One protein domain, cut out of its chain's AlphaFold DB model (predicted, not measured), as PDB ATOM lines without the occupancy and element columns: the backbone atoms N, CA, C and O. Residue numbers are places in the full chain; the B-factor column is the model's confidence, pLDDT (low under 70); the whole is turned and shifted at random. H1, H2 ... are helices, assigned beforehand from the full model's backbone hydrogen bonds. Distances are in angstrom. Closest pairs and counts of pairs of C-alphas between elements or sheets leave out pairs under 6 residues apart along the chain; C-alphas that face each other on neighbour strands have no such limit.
ATOM      1  N   PRO A  61     -25.937  33.515  38.125       44.88
ATOM      2  CA  PRO A  61     -25.537  34.330  36.967       44.88
ATOM      3  C   PRO A  61     -25.248  33.582  35.658       44.88
ATOM      4  O   PRO A  61     -24.994  34.230  34.658       44.88
ATOM      5  N   ASN A  62     -25.289  32.252  35.640       56.41
ATOM      6  CA  ASN A  62     -24.997  31.422  34.466       56.41
ATOM      7  C   ASN A  62     -26.127  30.411  34.264       56.41
ATOM      8  O   ASN A  62     -25.899  29.206  34.155       56.41
ATOM      9  N   SER A  63     -27.365  30.879  34.365       74.25
ATOM     10  CA  SER A  63     -28.517  30.012  34.214       74.25
ATOM     11  C   SER A  63     -28.750  29.662  32.748       74.25
ATOM     12  O   SER A  63     -28.556  30.470  31.837       74.25
ATOM     13  N   SER A  64     -29.144  28.408  32.529       87.88
ATOM     14  CA  SER A  64     -29.493  27.905  31.206       87.88
ATOM     15  C   SER A  64     -30.687  28.679  30.647       87.88
ATOM     16  O   SER A  64     -31.699  28.830  31.337       87.88
ATOM     17  N   CYS A  65     -30.613  29.115  29.385       90.81
ATOM     18  CA  CYS A  65     -31.758  29.745  28.716       90.81
ATOM     19  C   CYS A  65     -32.994  28.846  28.703       90.81
ATOM     20  O   CYS A  65     -34.118  29.339  28.828       90.81
ATOM     21  N   LEU A  66     -32.798  27.529  28.605       89.56
ATOM     22  CA  LEU A  66     -33.883  26.559  28.683       89.56
ATOM     23  C   LEU A  66     -34.547  26.581  30.067       89.56
ATOM     24  O   LEU A  66     -35.777  26.604  30.166       89.56
ATOM     25  N   LEU A  67     -33.746  26.624  31.136       88.25
ATOM     26  CA  LEU A  67     -34.248  26.667  32.510       88.25
ATOM     27  C   LEU A  67     -35.021  27.962  32.789       88.25
ATOM     28  O   LEU A  67     -36.152  27.899  33.263       88.25
ATOM     29  N   GLU A  68     -34.449  29.122  32.461       88.50
ATOM     30  CA  GLU A  68     -35.093  30.419  32.716       88.50
ATOM     31  C   GLU A  68     -36.396  30.581  31.933       88.50
ATOM     32  O   GLU A  68     -37.408  31.044  32.463       88.50
ATOM     33  N   THR A  69     -36.418  30.111  30.685       87.81
ATOM     34  CA  THR A  69     -37.644  30.095  29.878       87.81
ATOM     35  C   THR A  69     -38.686  29.160  30.477       87.81
ATOM     36  O   THR A  69     -39.863  29.506  30.537       87.81
ATOM     37  N   THR A  70     -38.267  27.998  30.981       86.00
ATOM     38  CA  THR A  70     -39.173  27.054  31.647       86.00
ATOM     39  C   THR A  70     -39.801  27.674  32.895       86.00
ATOM     40  O   THR A  70     -41.008  27.546  33.098       86.00
ATOM     41  N   LEU A  71     -39.018  28.396  33.702       86.50
ATOM     42  CA  LEU A  71     -39.530  29.131  34.860       86.50
ATOM     43  C   LEU A  71     -40.514  30.235  34.442       86.50
ATOM     44  O   LEU A  71     -41.566  30.377  35.062       86.50
ATOM     45  N   CYS A  72     -40.230  30.964  33.358       87.19
ATOM     46  CA  CYS A  72     -41.155  31.952  32.799       87.19
ATOM     47  C   CYS A  72     -42.477  31.321  32.330       87.19
ATOM     48  O   CYS A  72     -43.540  31.879  32.575       87.19
ATOM     49  N   ILE A  73     -42.442  30.146  31.697       88.88
ATOM     50  CA  ILE A  73     -43.654  29.444  31.238       88.88
ATOM     51  C   ILE A  73     -44.522  28.981  32.422       88.88
ATOM     52  O   ILE A  73     -45.749  28.935  32.311       88.88
ATOM     53  N   GLN A  74     -43.899  28.639  33.553       83.31
ATOM     54  CA  GLN A  74     -44.603  28.248  34.778       83.31
ATOM     55  C   GLN A  74     -45.256  29.436  35.499       83.31
ATOM     56  O   GLN A  74     -46.238  29.241  36.217       83.31
ATOM     57  N   ASP A  75     -44.741  30.651  35.310       81.81
ATOM     58  CA  ASP A  75     -45.345  31.876  35.827       81.81
ATOM     59  C   ASP A  75     -46.447  32.386  34.885       81.81
ATOM     60  O   ASP A  75     -46.221  32.639  33.704       81.81
ATOM     61  N   GLU A  76     -47.663  32.571  35.405       86.69
ATOM     62  CA  GLU A  76     -48.821  32.964  34.589       86.69
ATOM     63  C   GLU A  76     -48.609  34.315  33.883       86.69
ATOM     64  O   GLU A  76     -49.002  34.482  32.724       86.69
ATOM     65  N   VAL A  77     -47.979  35.281  34.559       86.69
ATOM     66  CA  VAL A  77     -47.775  36.635  34.026       86.69
ATOM     67  C   VAL A  77     -46.700  36.620  32.945       86.69
ATOM     68  O   VAL A  77     -46.920  37.168  31.864       86.69
ATOM     69  N   CYS A  78     -45.570  35.964  33.204       89.62
ATOM     70  CA  CYS A  78     -44.475  35.850  32.250       89.62
ATOM     71  C   CYS A  78     -44.903  35.061  31.009       89.62
ATOM     72  O   CYS A  78     -44.751  35.556  29.892       89.62
ATOM     73  N   ASN A  79     -45.544  33.902  31.187       90.62
ATOM     74  CA  ASN A  79     -46.038  33.076  30.088       90.62
ATOM     75  C   ASN A  79     -47.045  33.828  29.205       90.62
ATOM     76  O   ASN A  79     -46.942  33.826  27.977       90.62
ATOM     77  N   ARG A  80     -47.986  34.557  29.822       89.50
ATOM     78  CA  ARG A  80     -48.960  35.377  29.090       89.50
ATOM     79  C   ARG A  80     -48.294  36.416  28.183       89.50
ATOM     80  O   ARG A  80     -48.842  36.709  27.121       89.50
ATOM     81  N   GLN A  81     -47.153  36.967  28.592       89.25
ATOM     82  CA  GLN A  81     -46.392  37.933  27.795       89.25
ATOM     83  C   GLN A  81     -45.449  37.258  26.786       89.25
ATOM     84  O   GLN A  81     -45.211  37.806  25.710       89.25
ATOM     85  N   LEU A  82     -44.941  36.065  27.102       88.56
ATOM     86  CA  LEU A  82     -44.042  35.290  26.247       88.56
ATOM     87  C   LEU A  82     -44.753  34.780  24.986       88.56
ATOM     88  O   LEU A  82     -44.199  34.862  23.890       88.56
ATOM     89  N   VAL A  83     -45.989  34.288  25.118       89.25
ATOM     90  CA  VAL A  83     -46.734  33.660  24.011       89.25
ATOM     91  C   VAL A  83     -46.884  34.580  22.785       89.25
ATOM     92  O   VAL A  83     -46.509  34.149  21.692       89.25
ATOM     93  N   PRO A  84     -47.355  35.843  22.901       89.06
ATOM     94  CA  PRO A  84     -47.461  36.746  21.751       89.06
ATOM     95  C   PRO A  84     -46.116  37.061  21.088       89.06
ATOM     96  O   PRO A  84     -46.064  37.273  19.874       89.06
ATOM     97  N   PHE A  85     -45.036  37.110  21.873       90.00
ATOM     98  CA  PHE A  85     -43.687  37.329  21.361       90.00
ATOM     99  C   PHE A  85     -43.222  36.145  20.512       90.00
ATOM    100  O   PHE A  85     -42.904  36.344  19.339       90.00
ATOM    101  N   VAL A  86     -43.278  34.926  21.050       89.69
ATOM    102  CA  VAL A  86     -42.877  33.712  20.320       89.69
ATOM    103  C   VAL A  86     -43.708  33.549  19.046       89.69
ATOM    104  O   VAL A  86     -43.158  33.359  17.967       89.69
ATOM    105  N   GLN A  87     -45.029  33.732  19.120       87.75
ATOM    106  CA  GLN A  87     -45.901  33.641  17.943       87.75
ATOM    107  C   GLN A  87     -45.549  34.659  16.850       87.75
ATOM    108  O   GLN A  87     -45.593  34.332  15.668       87.75
ATOM    109  N   SER A  88     -45.177  35.886  17.229       88.56
ATOM    110  CA  SER A  88     -44.848  36.945  16.264       88.56
ATOM    111  C   SER A  88     -43.489  36.757  15.590       88.56
ATOM    112  O   SER A  88     -43.247  37.384  14.561       88.56
ATOM    113  N   CYS A  89     -42.605  35.950  16.176       85.88
ATOM    114  CA  CYS A  89     -41.225  35.778  15.725       85.88
ATOM    115  C   CYS A  89     -40.924  34.380  15.176       85.88
ATOM    116  O   CYS A  89     -39.927  34.224  14.488       85.88
ATOM    117  N   SER A  90     -41.747  33.368  15.458       83.31
ATOM    118  CA  SER A  90     -41.520  31.987  15.003       83.31
ATOM    119  C   SER A  90     -42.354  31.588  13.780       83.31
ATOM    120  O   SER A  90     -42.175  30.488  13.262       83.31
ATOM    121  N   ASP A  91     -43.266  32.448  13.315       80.44
ATOM    122  CA  ASP A  91     -44.044  32.195  12.097       80.44
ATOM    123  C   ASP A  91     -43.120  32.220  10.856       80.44
ATOM    124  O   ASP A  91     -42.348  33.168  10.700       80.44
ATOM    125  N   PRO A  92     -43.182  31.231   9.943       79.00
ATOM    126  CA  PRO A  92     -42.407  31.248   8.696       79.00
ATOM    127  C   PRO A  92     -42.654  32.480   7.811       79.00
ATOM    128  O   PRO A  92     -41.822  32.813   6.972       79.00
ATOM    129  N   GLN A  93     -43.805  33.136   7.969       83.31
ATOM    130  CA  GLN A  93     -44.199  34.377   7.301       83.31
ATOM    131  C   GLN A  93     -44.098  35.584   8.246       83.31
ATOM    132  O   GLN A  93     -44.806  36.581   8.058       83.31
ATOM    133  N   CYS A  94     -43.278  35.507   9.300       86.25
ATOM    134  CA  CYS A  94     -43.180  36.609  10.242       86.25
ATOM    135  C   CYS A  94     -42.588  37.869   9.602       86.25
ATOM    136  O   CYS A  94     -41.783  37.844   8.671       86.25
ATOM    137  N   GLU A  95     -43.025  39.006  10.132       88.75
ATOM    138  CA  GLU A  95     -42.582  40.325   9.708       88.75
ATOM    139  C   GLU A  95     -41.625  40.879  10.769       88.75
ATOM    140  O   GLU A  95     -42.023  41.047  11.926       88.75
ATOM    141  N   ASP A  96     -40.389  41.227  10.389       86.12
ATOM    142  CA  ASP A  96     -39.365  41.727  11.326       86.12
ATOM    143  C   ASP A  96     -39.845  42.930  12.151       86.12
ATOM    144  O   ASP A  96     -39.443  43.118  13.296       86.12
ATOM    145  N   SER A  97     -40.710  43.779  11.587       87.31
ATOM    146  CA  SER A  97     -41.286  44.928  12.296       87.31
ATOM    147  C   SER A  97     -42.206  44.489  13.451       87.31
ATOM    148  O   SER A  97     -42.145  45.054  14.548       87.31
ATOM    149  N   ARG A  98     -43.023  43.449  13.230       90.50
ATOM    150  CA  ARG A  98     -43.958  42.892  14.214       90.50
ATOM    151  C   ARG A  98     -43.226  42.073  15.260       90.50
ATOM    152  O   ARG A  98     -43.521  42.244  16.440       90.50
ATOM    153  N   CYS A  99     -42.257  41.260  14.844       90.12
ATOM    154  CA  CYS A  99     -41.413  40.503  15.760       90.12
ATOM    155  C   CYS A  99     -40.678  41.443  16.730       90.12
ATOM    156  O   CYS A  99     -40.816  41.310  17.947       90.12
ATOM    157  N   ARG A 100     -40.014  42.487  16.213       88.81
ATOM    158  CA  ARG A 100     -39.363  43.527  17.030       88.81
ATOM    159  C   ARG A 100     -40.311  44.207  18.011       88.81
ATOM    160  O   ARG A 100     -39.978  44.376  19.184       88.81
ATOM    161  N   LEU A 101     -41.509  44.575  17.557       90.50
ATOM    162  CA  LEU A 101     -42.514  45.195  18.421       90.50
ATOM    163  C   LEU A 101     -42.993  44.246  19.529       90.50
ATOM    164  O   LEU A 101     -43.181  44.685  20.664       90.50
ATOM    165  N   ALA A 102     -43.197  42.967  19.211       92.25
ATOM    166  CA  ALA A 102     -43.620  41.959  20.174       92.25
ATOM    167  C   ALA A 102     -42.519  41.674  21.206       92.25
ATOM    168  O   ALA A 102     -42.797  41.693  22.403       92.25
ATOM    169  N   MET A 103     -41.267  41.535  20.758       92.19
ATOM    170  CA  MET A 103     -40.095  41.413  21.625       92.19
ATOM    171  C   MET A 103     -39.984  42.598  22.584       92.19
ATOM    172  O   MET A 103     -39.803  42.420  23.787       92.19
ATOM    173  N   ARG A 104     -40.130  43.822  22.068       91.31
ATOM    174  CA  ARG A 104     -40.052  45.026  22.893       91.31
ATOM    175  C   ARG A 104     -41.107  45.032  23.995       91.31
ATOM    176  O   ARG A 104     -40.772  45.330  25.134       91.31
ATOM    177  N   ARG A 105     -42.364  44.723  23.651       92.31
ATOM    178  CA  ARG A 105     -43.468  44.649  24.623       92.31
ATOM    179  C   ARG A 105     -43.203  43.586  25.682       92.31
ATOM    180  O   ARG A 105     -43.384  43.850  26.861       92.31
ATOM    181  N   PHE A 106     -42.726  42.419  25.260       93.94
ATOM    182  CA  PHE A 106     -42.387  41.339  26.172       93.94
ATOM    183  C   PHE A 106     -41.365  41.788  27.221       93.94
ATOM    184  O   PHE A 106     -41.660  41.752  28.410       93.94
ATOM    185  N   PHE A 107     -40.203  42.298  26.806       92.25
ATOM    186  CA  PHE A 107     -39.167  42.699  27.760       92.25
ATOM    187  C   PHE A 107     -39.504  43.972  28.551       92.25
ATOM    188  O   PHE A 107     -39.015  44.115  29.669       92.25
ATOM    189  N   SER A 108     -40.342  44.880  28.028       90.00
ATOM    190  CA  SER A 108     -40.773  46.076  28.772       90.00
ATOM    191  C   SER A 108     -41.797  45.788  29.864       90.00
ATOM    192  O   SER A 108     -41.857  46.524  30.847       90.00
ATOM    193  N   ASP A 109     -42.614  44.753  29.676       91.19
ATOM    194  CA  ASP A 109     -43.728  44.437  30.571       91.19
ATOM    195  C   ASP A 109     -43.322  43.449  31.679       91.19
ATOM    196  O   ASP A 109     -44.077  43.228  32.629       91.19
ATOM    197  N   LEU A 110     -42.125  42.861  31.577       89.25
ATOM    198  CA  LEU A 110     -41.573  41.962  32.584       89.25
ATOM    199  C   LEU A 110     -40.937  42.716  33.761       89.25
ATOM    200  O   LEU A 110     -40.343  43.784  33.590       89.25
ATOM    201  N   PRO A 111     -40.952  42.125  34.971       89.88
ATOM    202  CA  PRO A 111     -40.087  42.577  36.049       89.88
ATOM    203  C   PRO A 111     -38.615  42.526  35.620       89.88
ATOM    204  O   PRO A 111     -38.169  41.530  35.051       89.88
ATOM    205  N   GLN A 112     -37.844  43.558  35.974       83.88
ATOM    206  CA  GLN A 112     -36.444  43.708  35.558       83.88
ATOM    207  C   GLN A 112     -35.595  42.451  35.803       83.88
ATOM    208  O   GLN A 112     -34.829  42.044  34.939       83.88
ATOM    209  N   THR A 113     -35.752  41.803  36.959       85.06
ATOM    210  CA  THR A 113     -35.009  40.579  37.293       85.06
ATOM    211  C   THR A 113     -35.315  39.433  36.329       85.06
ATOM    212  O   THR A 113     -34.400  38.728  35.925       85.06
ATOM    213  N   VAL A 114     -36.575  39.265  35.921       89.56
ATOM    214  CA  VAL A 114     -36.986  38.222  34.966       89.56
ATOM    215  C   VAL A 114     -36.458  38.536  33.571       89.56
ATOM    216  O   VAL A 114     -35.922  37.658  32.902       89.56
ATOM    217  N   ALA A 115     -36.540  39.802  33.159       90.88
ATOM    218  CA  ALA A 115     -35.992  40.245  31.885       90.88
ATOM    219  C   ALA A 115     -34.469  40.023  31.809       90.88
ATOM    220  O   ALA A 115     -33.988  39.494  30.813       90.88
ATOM    221  N   GLU A 116     -33.714  40.356  32.863       87.25
ATOM    222  CA  GLU A 116     -32.267  40.100  32.926       87.25
ATOM    223  C   GLU A 116     -31.941  38.606  32.836       87.25
ATOM    224  O   GLU A 116     -31.066  38.237  32.055       87.25
ATOM    225  N   MET A 117     -32.658  37.749  33.573       87.06
ATOM    226  CA  MET A 117     -32.447  36.295  33.528       87.06
ATOM    227  C   MET A 117     -32.640  35.740  32.110       87.06
ATOM    228  O   MET A 117     -31.813  34.971  31.637       87.06
ATOM    229  N   LEU A 118     -33.670  36.186  31.388       90.25
ATOM    230  CA  LEU A 118     -33.932  35.744  30.013       90.25
ATOM    231  C   LEU A 118     -32.971  36.360  28.979       90.25
ATOM    232  O   LEU A 118     -32.624  35.721  27.984       90.25
ATOM    233  N   VAL A 119     -32.531  37.605  29.180       89.69
ATOM    234  CA  VAL A 119     -31.616  38.298  28.256       89.69
ATOM    235  C   VAL A 119     -30.182  37.792  28.386       89.69
ATOM    236  O   VAL A 119     -29.505  37.690  27.363       89.69
ATOM    237  N   PHE A 120     -29.726  37.484  29.601       87.00
ATOM    238  CA  PHE A 120     -28.332  37.136  29.905       87.00
ATOM    239  C   PHE A 120     -28.101  35.650  30.200       87.00
ATOM    240  O   PHE A 120     -26.998  35.283  30.597       87.00
ATOM    241  N   CYS A 121     -29.105  34.797  29.999       89.12
ATOM    242  CA  CYS A 121     -28.928  33.353  30.073       89.12
ATOM    243  C   CYS A 121     -27.881  32.847  29.064       89.12
ATOM    244  O   CYS A 121     -27.667  33.434  27.995       89.12
ATOM    245  N   GLU A 122     -27.260  31.719  29.396       87.75
ATOM    246  CA  GLU A 122     -26.219  31.085  28.588       87.75
ATOM    247  C   GLU A 122     -26.607  29.647  28.225       87.75
ATOM    248  O   GLU A 122     -27.500  29.053  28.829       87.75
ATOM    249  N   CYS A 123     -25.934  29.086  27.221       87.69
ATOM    250  CA  CYS A 123     -26.114  27.702  26.794       87.69
ATOM    251  C   CYS A 123     -24.759  27.028  26.589       87.69
ATOM    252  O   CYS A 123     -23.810  27.648  26.100       87.69
ATOM    253  N   GLU A 124     -24.685  25.742  26.927       86.94
ATOM    254  CA  GLU A 124     -23.544  24.899  26.573       86.94
ATOM    255  C   GLU A 124     -23.530  24.626  25.059       86.94
ATOM    256  O   GLU A 124     -24.548  24.732  24.365       86.94
ATOM    257  N   ARG A 125     -22.356  24.310  24.501       84.00
ATOM    258  CA  ARG A 125     -22.192  24.162  23.042       84.00
ATOM    259  C   ARG A 125     -22.894  22.924  22.497       84.00
ATOM    260  O   ARG A 125     -23.249  22.893  21.323       84.00
ATOM    261  N   GLU A 126     -23.072  21.924  23.341       87.38
ATOM    262  CA  GLU A 126     -23.663  20.635  23.020       87.38
ATOM    263  C   GLU A 126     -25.180  20.605  23.285       87.38
ATOM    264  O   GLU A 126     -25.868  19.708  22.801       87.38
ATOM    265  N   ASP A 127     -25.712  21.591  24.017       87.62
ATOM    266  CA  ASP A 127     -27.130  21.687  24.374       87.62
ATOM    267  C   ASP A 127     -27.924  22.407  23.271       87.62
ATOM    268  O   ASP A 127     -28.121  23.627  23.287       87.62
ATOM    269  N   GLN A 128     -28.353  21.631  22.273       90.06
ATOM    270  CA  GLN A 128     -29.078  22.156  21.116       90.06
ATOM    271  C   GLN A 128     -30.436  22.763  21.497       90.06
ATOM    272  O   GLN A 128     -30.808  23.806  20.955       90.06
ATOM    273  N   ASP A 129     -31.137  22.156  22.460       86.50
ATOM    274  CA  ASP A 129     -32.446  22.618  22.927       86.50
ATOM    275  C   ASP A 129     -32.322  24.007  23.577       86.50
ATOM    276  O   ASP A 129     -33.089  24.924  23.269       86.50
ATOM    277  N   CYS A 130     -31.303  24.209  24.419       90.62
ATOM    278  CA  CYS A 130     -31.007  25.524  24.986       90.62
ATOM    279  C   CYS A 130     -30.668  26.549  23.901       90.62
ATOM    280  O   CYS A 130     -31.184  27.668  23.930       90.62
ATOM    281  N   GLN A 131     -29.830  26.187  22.926       89.56
ATOM    282  CA  GLN A 131     -29.420  27.107  21.864       89.56
ATOM    283  C   GLN A 131     -30.589  27.585  21.005       89.56
ATOM    284  O   GLN A 131     -30.608  28.742  20.585       89.56
ATOM    285  N   ASP A 132     -31.566  26.726  20.730       86.06
ATOM    286  CA  ASP A 132     -32.721  27.103  19.917       86.06
ATOM    287  C   ASP A 132     -33.673  28.037  20.686       86.06
ATOM    288  O   ASP A 132     -34.168  29.027  20.129       86.06
ATOM    289  N   VAL A 133     -33.822  27.818  21.997       89.38
ATOM    290  CA  VAL A 133     -34.485  28.771  22.902       89.38
ATOM    291  C   VAL A 133     -33.730  30.103  22.939       89.38
ATOM    292  O   VAL A 133     -34.339  31.161  22.772       89.38
ATOM    293  N   GLN A 134     -32.405  30.072  23.088       88.69
ATOM    294  CA  GLN A 134     -31.562  31.267  23.133       88.69
ATOM    295  C   GLN A 134     -31.684  32.095  21.850       88.69
ATOM    296  O   GLN A 134     -31.894  33.304  21.918       88.69
ATOM    297  N   LYS A 135     -31.623  31.456  20.675       85.56
ATOM    298  CA  LYS A 135     -31.810  32.134  19.380       85.56
ATOM    299  C   LYS A 135     -33.167  32.826  19.302       85.56
ATOM    300  O   LYS A 135     -33.232  33.953  18.822       85.56
ATOM    301  N   THR A 136     -34.225  32.186  19.798       85.94
ATOM    302  CA  THR A 136     -35.574  32.768  19.810       85.94
ATOM    303  C   THR A 136     -35.656  33.971  20.748       85.94
ATOM    304  O   THR A 136     -36.169  35.015  20.360       85.94
ATOM    305  N   LEU A 137     -35.117  33.862  21.966       88.44
ATOM    306  CA  LEU A 137     -35.134  34.950  22.949       88.44
ATOM    307  C   LEU A 137     -34.271  36.147  22.535       88.44
ATOM    308  O   LEU A 137     -34.602  37.293  22.847       88.44
ATOM    309  N   HIS A 138     -33.116  35.887  21.918       87.12
ATOM    310  CA  HIS A 138     -32.078  36.897  21.695       87.12
ATOM    311  C   HIS A 138     -32.128  37.507  20.290       87.12
ATOM    312  O   HIS A 138     -31.628  38.617  20.118       87.12
ATOM    313  N   SER A 139     -32.756  36.848  19.310       79.12
ATOM    314  CA  SER A 139     -32.917  37.382  17.952       79.12
ATOM    315  C   SER A 139     -34.157  38.256  17.834       79.12
ATOM    316  O   SER A 139     -35.281  37.798  18.013       79.12
ATOM    317  N   SER A 140     -33.961  39.510  17.439       76.00
ATOM    318  CA  SER A 140     -35.062  40.414  17.084       76.00
ATOM    319  C   SER A 140     -35.549  40.262  15.632       76.00
ATOM    320  O   SER A 140     -36.375  41.055  15.180       76.00
ATOM    321  N   SER A 141     -35.043  39.260  14.909       80.00
ATOM    322  CA  SER A 141     -35.332  39.008  13.494       80.00
ATOM    323  C   SER A 141     -35.932  37.627  13.259       80.00
ATOM    324  O   SER A 141     -35.658  36.674  13.993       80.00
ATOM    325  N   CYS A 142     -36.713  37.543  12.187       84.25
ATOM    326  CA  CYS A 142     -37.420  36.354  11.741       84.25
ATOM    327  C   CYS A 142     -36.492  35.203  11.289       84.25
ATOM    328  O   CYS A 142     -35.511  35.448  10.576       84.25
ATOM    329  N   PRO A 143     -36.801  33.932  11.627       71.25
ATOM    330  CA  PRO A 143     -36.077  32.759  11.144       71.25
ATOM    331  C   PRO A 143     -36.075  32.696   9.616       71.25
ATOM    332  O   PRO A 143     -37.124  32.722   8.982       71.25
ATOM    333  N   GLY A 144     -34.890  32.612   9.008       61.09
ATOM    334  CA  GLY A 144     -34.767  32.525   7.549       61.09
ATOM    335  C   GLY A 144     -35.124  33.812   6.795       61.09
ATOM    336  O   GLY A 144     -35.184  33.788   5.567       61.09
ATOM    337  N   GLY A 145     -35.329  34.934   7.497       55.94
ATOM    338  CA  GLY A 145     -35.511  36.231   6.862       55.94
ATOM    339  C   GLY A 145     -34.342  36.543   5.927       55.94
ATOM    340  O   GLY A 145     -33.177  36.343   6.288       55.94
ATOM    341  N   HIS A 146     -34.660  37.055   4.731       49.47
ATOM    342  CA  HIS A 146     -33.716  37.662   3.788       49.47
ATOM    343  C   HIS A 146     -33.147  38.947   4.402       49.47
ATOM    344  O   HIS A 146     -33.361  40.053   3.909       49.47
ATOM    345  N   THR A 147     -32.443  38.812   5.518       51.06
ATOM    346  CA  THR A 147     -31.675  39.892   6.099       51.06
ATOM    347  C   THR A 147     -30.568  40.110   5.086       51.06
ATOM    348  O   THR A 147     -29.634  39.312   4.991       51.06
TER     349      THR A 147
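AT A GLANCE: This is residues 61 to 147 of the 331 residues of an uncharacterized protein of Pygocentrus nattereri (UniProt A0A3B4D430). The hairpin of H2 and H3 makes one arm of an L, H1 and H4 make the other, and H5 spans the opening between them. Printed are 87 residues with five named helices, H1 to H5 in chain order, and no named strand: all helix. It is compact, with a radius of gyration of the C-alphas of 12.5 A, spanning 33 by 31 by 17 A.

HOW THE PARTS SIT: Start at H2, residues 76 to 90, a helical hairpin with H3, residues 96 to 109: opposite ways, a shallow tilt of 13 degrees, closest C-alphas Cys 89 and Cys 99, 4.7 A. H1, residues 65 to 74, touches H2 only at the corner, with residues 78 to 82 of H2 alone; closest C-alphas Ile 73 and Asn 79, 4.5 A. H4, residues 112 to 120, touches H1; closest C-alphas Glu 68 and Leu 118, 6.1 A. H5, residues 128 to 138, touches H1; closest C-alphas Leu 66 and Cys 130, 4.8 A. Every O i to N i+4 pair is within hydrogen-bond range in H1, H3, H4 and H5; in H2, 9 of 11.

IN THESE COORDINATES: Find C-alpha 76 at (-48.821, 32.964, 34.589); H2 runs 20.9 A from there, H3 19.9 A. H5 ends at C-alpha 138, (-32.078, 36.897, 21.695).

THE WHOLE: The farthest C-alphas, Pro 61 and Gln 93, are 35.0 A apart. The printed part has no cut and no long link; pLDDT is under 70 at residues 61 to 62 and 144 to 147.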